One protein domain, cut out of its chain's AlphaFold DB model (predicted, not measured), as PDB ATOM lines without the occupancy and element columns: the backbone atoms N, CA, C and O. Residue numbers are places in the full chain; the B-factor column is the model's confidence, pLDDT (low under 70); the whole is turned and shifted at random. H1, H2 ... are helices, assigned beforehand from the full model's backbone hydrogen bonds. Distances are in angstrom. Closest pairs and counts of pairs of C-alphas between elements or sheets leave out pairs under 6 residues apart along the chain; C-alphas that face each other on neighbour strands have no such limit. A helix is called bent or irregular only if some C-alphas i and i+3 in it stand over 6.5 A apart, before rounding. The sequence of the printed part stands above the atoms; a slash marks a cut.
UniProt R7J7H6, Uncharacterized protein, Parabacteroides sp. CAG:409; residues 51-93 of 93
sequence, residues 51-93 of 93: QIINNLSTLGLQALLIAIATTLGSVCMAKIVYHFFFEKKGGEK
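This is residues 51 to 93 of the 93 residues of an uncharacterized protein of Parabacteroides sp. CAG:409 (UniProt R7J7H6). One long, straight helix, H2, makes most of the length of this rod, with the short helical turn H1 at its first end, joined by a tight link, and a tail, residues 86 to 93, running on from its other end. The helix has no partner along its length, and residues 61 to 93, of which 61 to 85 belong to H2, stand free. The printed part has 43 residues with two named helices, H1 then H2, and no named strand, and its class is all helix. It is extended, with a radius of gyration of the C-alphas of 18.4 A and spans of 61 by 12 by 8 A.

H2 is residues 56 to 85, Leu 56 to Phe 85, and measures 42.5 A from first to last C-alpha. Its C-alpha 56 is at (-14.657, 19.491, -26.480) and its C-alpha 85 at (-23.632, 50.440, -54.166). H1 is residues 51 to 54, Gln 51 to Asn 54, with 5.5 A from first to last C-alpha, and begins with C-alpha 51 at (-9.251, 19.947, -20.011).

H2 is not bent, and in it every pair of O of residue i and N of residue i+4 is within hydrogen-bond range. H1, with 4 residues, is too short for such a pair, and its one pair of O of residue i and N of residue i+3 is not within range. H1 and H2 are close but not clearly touching, with 1 pair of C-alphas within 8 A. Their closest C-alphas, those of Ile 52 and Leu 59, are 7.9 A apart. The link from H1 to H2, 1 residue, is tight.

The two C-alphas farthest apart are those of Gln 51 and Lys 93, at 61.9 A. The printed part has no cut, and Lys 93 is the chain's last residue. The mean pLDDT of the printed part is 87.7, and residues 87 to 93 are under 70, where the model's confidence is low.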
ATOM      1  N   GLN A  51      -8.325  18.829 -20.201       92.56
ATOM      2  CA  GLN A  51      -9.251  19.947 -20.011       92.56
ATOM      3  C   GLN A  51      -9.956  20.312 -21.318       92.56
ATOM      4  O   GLN A  51     -11.149  20.607 -21.295       92.56
ATOM      5  N   ILE A  52      -9.250  20.264 -22.451       90.50
ATOM      6  CA  ILE A  52      -9.851  20.565 -23.755       90.50
ATOM      7  C   ILE A  52     -10.731  19.405 -24.216       90.50
ATOM      8  O   ILE A  52     -11.858  19.641 -24.635       90.50
ATOM      9  N   ILE A  53     -10.265  18.161 -24.082       93.00
ATOM     10  CA  ILE A  53     -11.017  16.966 -24.504       93.00
ATOM     11  C   ILE A  53     -12.329  16.823 -23.727       93.00
ATOM     12  O   ILE A  53     -13.380  16.610 -24.329       93.00
ATOM     13  N   ASN A  54     -12.300  17.000 -22.404       94.12
ATOM     14  CA  ASN A  54     -13.504  16.887 -21.576       94.12
ATOM     15  C   ASN A  54     -14.517  18.011 -21.848       94.12
ATOM     16  O   ASN A  54     -15.714  17.820 -21.653       94.12
ATOM     17  N   ASN A  55     -14.054  19.167 -22.332       93.12
ATOM     18  CA  ASN A  55     -14.900  20.298 -22.724       93.12
ATOM     19  C   ASN A  55     -15.059  20.415 -24.248       93.12
ATOM     20  O   ASN A  55     -15.517  21.439 -24.746       93.12
ATOM     21  N   LEU A  56     -14.698  19.387 -25.020       91.81
ATOM     22  CA  LEU A  56     -14.657  19.491 -26.480       91.81
ATOM     23  C   LEU A  56     -16.051  19.711 -27.075       91.81
ATOM     24  O   LEU A  56     -16.197  20.442 -28.048       91.81
ATOM     25  N   SER A  57     -17.082  19.134 -26.454       91.81
ATOM     26  CA  SER A  57     -18.478  19.354 -26.842       91.81
ATOM     27  C   SER A  57     -18.908  20.814 -26.638       91.81
ATOM     28  O   SER A  57     -19.454  21.435 -27.550       91.81
ATOM     29  N   THR A  58     -18.606  21.402 -25.476       94.19
ATOM     30  CA  THR A  58     -18.993  22.786 -25.155       94.19
ATOM     31  C   THR A  58     -18.185  23.796 -25.970       94.19
ATOM     32  O   THR A  58     -18.769  24.678 -26.601       94.19
ATOM     33  N   LEU A  59     -16.862  23.621 -26.037       93.44
ATOM     34  CA  LEU A  59     -15.960  24.440 -26.850       93.44
ATOM     35  C   LEU A  59     -16.283  24.321 -28.343       93.44
ATOM     36  O   LEU A  59     -16.306  25.325 -29.052       93.44
ATOM     37  N   GLY A  60     -16.570  23.108 -28.818       92.38
ATOM     38  CA  GLY A  60     -16.922  22.838 -30.209       92.38
ATOM     39  C   GLY A  60     -18.242  23.489 -30.609       92.38
ATOM     40  O   GLY A  60     -18.313  24.132 -31.654       92.38
ATOM     41  N   LEU A  61     -19.271  23.398 -29.760       96.00
ATOM     42  CA  LEU A  61     -20.560  24.040 -30.019       96.00
ATOM     43  C   LEU A  61     -20.441  25.568 -29.986       96.00
ATOM     44  O   LEU A  61     -20.980  26.244 -30.861       96.00
ATOM     45  N   GLN A  62     -19.688  26.120 -29.033       96.19
ATOM     46  CA  GLN A  62     -19.414  27.554 -28.988       96.19
ATOM     47  C   GLN A  62     -18.670  28.021 -30.248       96.19
ATOM     48  O   GLN A  62     -19.065  29.014 -30.861       96.19
ATOM     49  N   ALA A  63     -17.635  27.290 -30.671       96.06
ATOM     50  CA  ALA A  63     -16.896  27.586 -31.894       96.06
ATOM     51  C   ALA A  63     -17.795  27.511 -33.138       96.06
ATOM     52  O   ALA A  63     -17.720  28.391 -33.996       96.06
ATOM     53  N   LEU A  64     -18.686  26.516 -33.217       97.06
ATOM     54  CA  LEU A  64     -19.649  26.372 -34.308       97.06
ATOM     55  C   LEU A  64     -20.616  27.561 -34.373       97.06
ATOM     56  O   LEU A  64     -20.811  28.134 -35.446       97.06
ATOM     57  N   LEU A  65     -21.188  27.964 -33.235       97.81
ATOM     58  CA  LEU A  65     -22.083  29.122 -33.167       97.81
ATOM     59  C   LEU A  65     -21.371  30.408 -33.599       97.81
ATOM     60  O   LEU A  65     -21.917  31.168 -34.397       97.81
ATOM     61  N   ILE A  66     -20.139  30.627 -33.129       97.69
ATOM     62  CA  ILE A  66     -19.329  31.787 -33.524       97.69
ATOM     63  C   ILE A  66     -19.031  31.749 -35.026       97.69
ATOM     64  O   ILE A  66     -19.161  32.776 -35.694       97.69
ATOM     65  N   ALA A  67     -18.669  30.589 -35.580       97.50
ATOM     66  CA  ALA A  67     -18.370  30.442 -37.002       97.50
ATOM     67  C   ALA A  67     -19.590  30.762 -37.878       97.50
ATOM     68  O   ALA A  67     -19.473  31.522 -38.844       97.50
ATOM     69  N   ILE A  68     -20.768  30.247 -37.513       98.12
ATOM     70  CA  ILE A  68     -22.024  30.521 -38.222       98.12
ATOM     71  C   ILE A  68     -22.383  32.004 -38.106       98.12
ATOM     72  O   ILE A  68     -22.621  32.649 -39.125       98.12
ATOM     73  N   ALA A  69     -22.370  32.568 -36.895       97.88
ATOM     74  CA  ALA A  69     -22.701  33.972 -36.669       97.88
ATOM     75  C   ALA A  69     -21.763  34.918 -37.436       97.88
ATOM     76  O   ALA A  69     -22.223  35.854 -38.087       97.88
ATOM     77  N   THR A  70     -20.456  34.640 -37.424       97.62
ATOM     78  CA  THR A  70     -19.446  35.439 -38.135       97.62
ATOM     79  C   THR A  70     -19.625  35.347 -39.648       97.62
ATOM     80  O   THR A  70     -19.592  36.364 -40.341       97.62
ATOM     81  N   THR A  71     -19.870  34.141 -40.169       97.44
ATOM     82  CA  THR A  71     -20.073  33.924 -41.610       97.44
ATOM     83  C   THR A  71     -21.356  34.601 -42.086       97.44
ATOM     84  O   THR A  71     -21.328  35.348 -43.065       97.44
ATOM     85  N   LEU A  72     -22.468  34.415 -41.367       97.81
ATOM     86  CA  LEU A  72     -23.736  35.079 -41.669       97.81
ATOM     87  C   LEU A  72     -23.605  36.600 -41.578       97.81
ATOM     88  O   LEU A  72     -24.052  37.295 -42.484       97.81
ATOM     89  N   GLY A  73     -22.940  37.120 -40.544       97.00
ATOM     90  CA  GLY A  73     -22.668  38.550 -40.404       97.00
ATOM     91  C   GLY A  73     -21.885  39.114 -41.592       97.00
ATOM     92  O   GLY A  73     -22.283  40.129 -42.167       97.00
ATOM     93  N   SER A  74     -20.827  38.418 -42.024       97.56
ATOM     94  CA  SER A  74     -20.030  38.810 -43.192       97.56
ATOM     95  C   SER A  74     -20.857  38.810 -44.483       97.56
ATOM     96  O   SER A  74     -20.764  39.755 -45.266       97.56
ATOM     97  N   VAL A  75     -21.680  37.781 -44.711       96.81
ATOM     98  CA  VAL A  75     -22.535  37.675 -45.909       96.81
ATOM     99  C   VAL A  75     -23.640  38.733 -45.900       96.81
ATOM    100  O   VAL A  75     -23.879  39.375 -46.923       96.81
ATOM    101  N   CYS A  76     -24.285  38.967 -44.756       96.69
ATOM    102  CA  CYS A  76     -25.298  40.011 -44.601       96.69
ATOM    103  C   CYS A  76     -24.721  41.395 -44.906       96.69
ATOM    104  O   CYS A  76     -25.316  42.145 -45.679       96.69
ATOM    105  N   MET A  77     -23.543  41.721 -44.365       95.88
ATOM    106  CA  MET A  77     -22.900  43.006 -44.635       95.88
ATOM    107  C   MET A  77     -22.497  43.139 -46.106       95.88
ATOM    108  O   MET A  77     -22.743  44.179 -46.718       95.88
ATOM    109  N   ALA A  78     -21.960  42.074 -46.709       95.31
ATOM    110  CA  ALA A  78     -21.664  42.052 -48.139       95.31
ATOM    111  C   ALA A  78     -22.927  42.291 -48.988       95.31
ATOM    112  O   ALA A  78     -22.880  43.071 -49.937       95.31
ATOM    113  N   LYS A  79     -24.071  41.697 -48.615       94.31
ATOM    114  CA  LYS A  79     -25.364  41.913 -49.284       94.31
ATOM    115  C   LYS A  79     -25.855  43.356 -49.139       94.31
ATOM    116  O   LYS A  79     -26.343  43.920 -50.113       94.31
ATOM    117  N   ILE A  80     -25.708  43.966 -47.962       95.00
ATOM    118  CA  ILE A  80     -26.066  45.376 -47.737       95.00
ATOM    119  C   ILE A  80     -25.215  46.286 -48.628       95.00
ATOM    120  O   ILE A  80     -25.759  47.126 -49.341       95.00
ATOM    121  N   VAL A  81     -23.893  46.093 -48.630       94.56
ATOM    122  CA  VAL A  81     -22.974  46.871 -49.478       94.56
ATOM    123  C   VAL A  81     -23.311  46.675 -50.957       94.56
ATOM    124  O   VAL A  81     -23.363  47.652 -51.702       94.56
ATOM    125  N   TYR A  82     -23.603  45.441 -51.372       92.88
ATOM    126  CA  TYR A  82     -24.026  45.135 -52.735       92.88
ATOM    127  C   TYR A  82     -25.317  45.875 -53.116       92.88
ATOM    128  O   TYR A  82     -25.358  46.546 -54.144       92.88
ATOM    129  N   HIS A  83     -26.338  45.842 -52.260       89.75
ATOM    130  CA  HIS A  83     -27.613  46.512 -52.517       89.75
ATOM    131  C   HIS A  83     -27.455  48.040 -52.620       89.75
ATOM    132  O   HIS A  83     -27.932  48.665 -53.567       89.75
ATOM    133  N   PHE A  84     -26.721  48.654 -51.685       90.44
ATOM    134  CA  PHE A  84     -26.538  50.109 -51.646       90.44
ATOM    135  C   PHE A  84     -25.660  50.656 -52.780       90.44
ATOM    136  O   PHE A  84     -25.953  51.735 -53.298       90.44
ATOM    137  N   PHE A  85     -24.590  49.949 -53.164       86.50
ATOM    138  CA  PHE A  85     -23.632  50.440 -54.166       86.50
ATOM    139  C   PHE A  85     -23.869  49.901 -55.580       86.50
ATOM    140  O   PHE A  85     -23.576  50.607 -56.547       86.50
ATOM    141  N   PHE A  86     -24.374  48.674 -55.728       79.75
ATOM    142  CA  PHE A  86     -24.435  47.984 -57.021       79.75
ATOM    143  C   PHE A  86     -25.862  47.786 -57.543       79.75
ATOM    144  O   PHE A  86     -26.059  47.821 -58.756       79.75
ATOM    145  N   GLU A  87     -26.875  47.668 -56.679       62.34
ATOM    146  CA  GLU A  87     -28.259  47.437 -57.131       62.34
ATOM    147  C   GLU A  87     -28.916  48.699 -57.721       62.34
ATOM    148  O   GLU A  87     -29.764  48.608 -58.604       62.34
ATOM    149  N   LYS A  88     -28.420  49.896 -57.371       56.84
ATOM    150  CA  LYS A  88     -28.859  51.169 -57.977       56.84
ATOM    151  C   LYS A  88     -28.312  51.425 -59.393       56.84
ATOM    152  O   LYS A  88     -28.724  52.386 -60.029       56.84
ATOM    153  N   LYS A  89     -27.400  50.581 -59.893       55.84
ATOM    154  CA  LYS A  89     -26.816  50.670 -61.248       55.84
ATOM    155  C   LYS A  89     -27.417  49.668 -62.246       55.84
ATOM    156  O   LYS A  89     -27.016  49.659 -63.405       55.84
ATOM    157  N   GLY A  90     -28.353  48.824 -61.801       54.50
ATOM    158  CA  GLY A  90     -29.029  47.812 -62.626       54.50
ATOM    159  C   GLY A  90     -30.427  48.203 -63.120       54.50
ATOM    160  O   GLY A  90     -31.080  47.377 -63.745       54.50
ATOM    161  N   GLY A  91     -30.885  49.427 -62.830       54.34
ATOM    162  CA  GLY A  91     -32.212  49.950 -63.187       54.34
ATOM    163  C   GLY A  91     -32.225  50.972 -64.330       54.34
ATOM    164  O   GLY A  91     -33.151  51.768 -64.402       54.34
ATOM    165  N   GLU A  92     -31.208  50.977 -65.194       49.50
ATOM    166  CA  GLU A  92     -31.233  51.684 -66.482       49.50
ATOM    167  C   GLU A  92     -30.915  50.687 -67.601       49.50
ATOM    168  O   GLU A  92     -29.779  50.567 -68.067       49.50
ATOM    169  N   LYS A  93     -31.937  49.928 -67.994       42.75
ATOM    170  CA  LYS A  93     -32.131  49.460 -69.366       42.75
ATOM    171  C   LYS A  93     -33.606  49.573 -69.698       42.75
ATOM    172  O   LYS A  93     -34.407  49.076 -68.878       42.75
TER     173      LYS A  93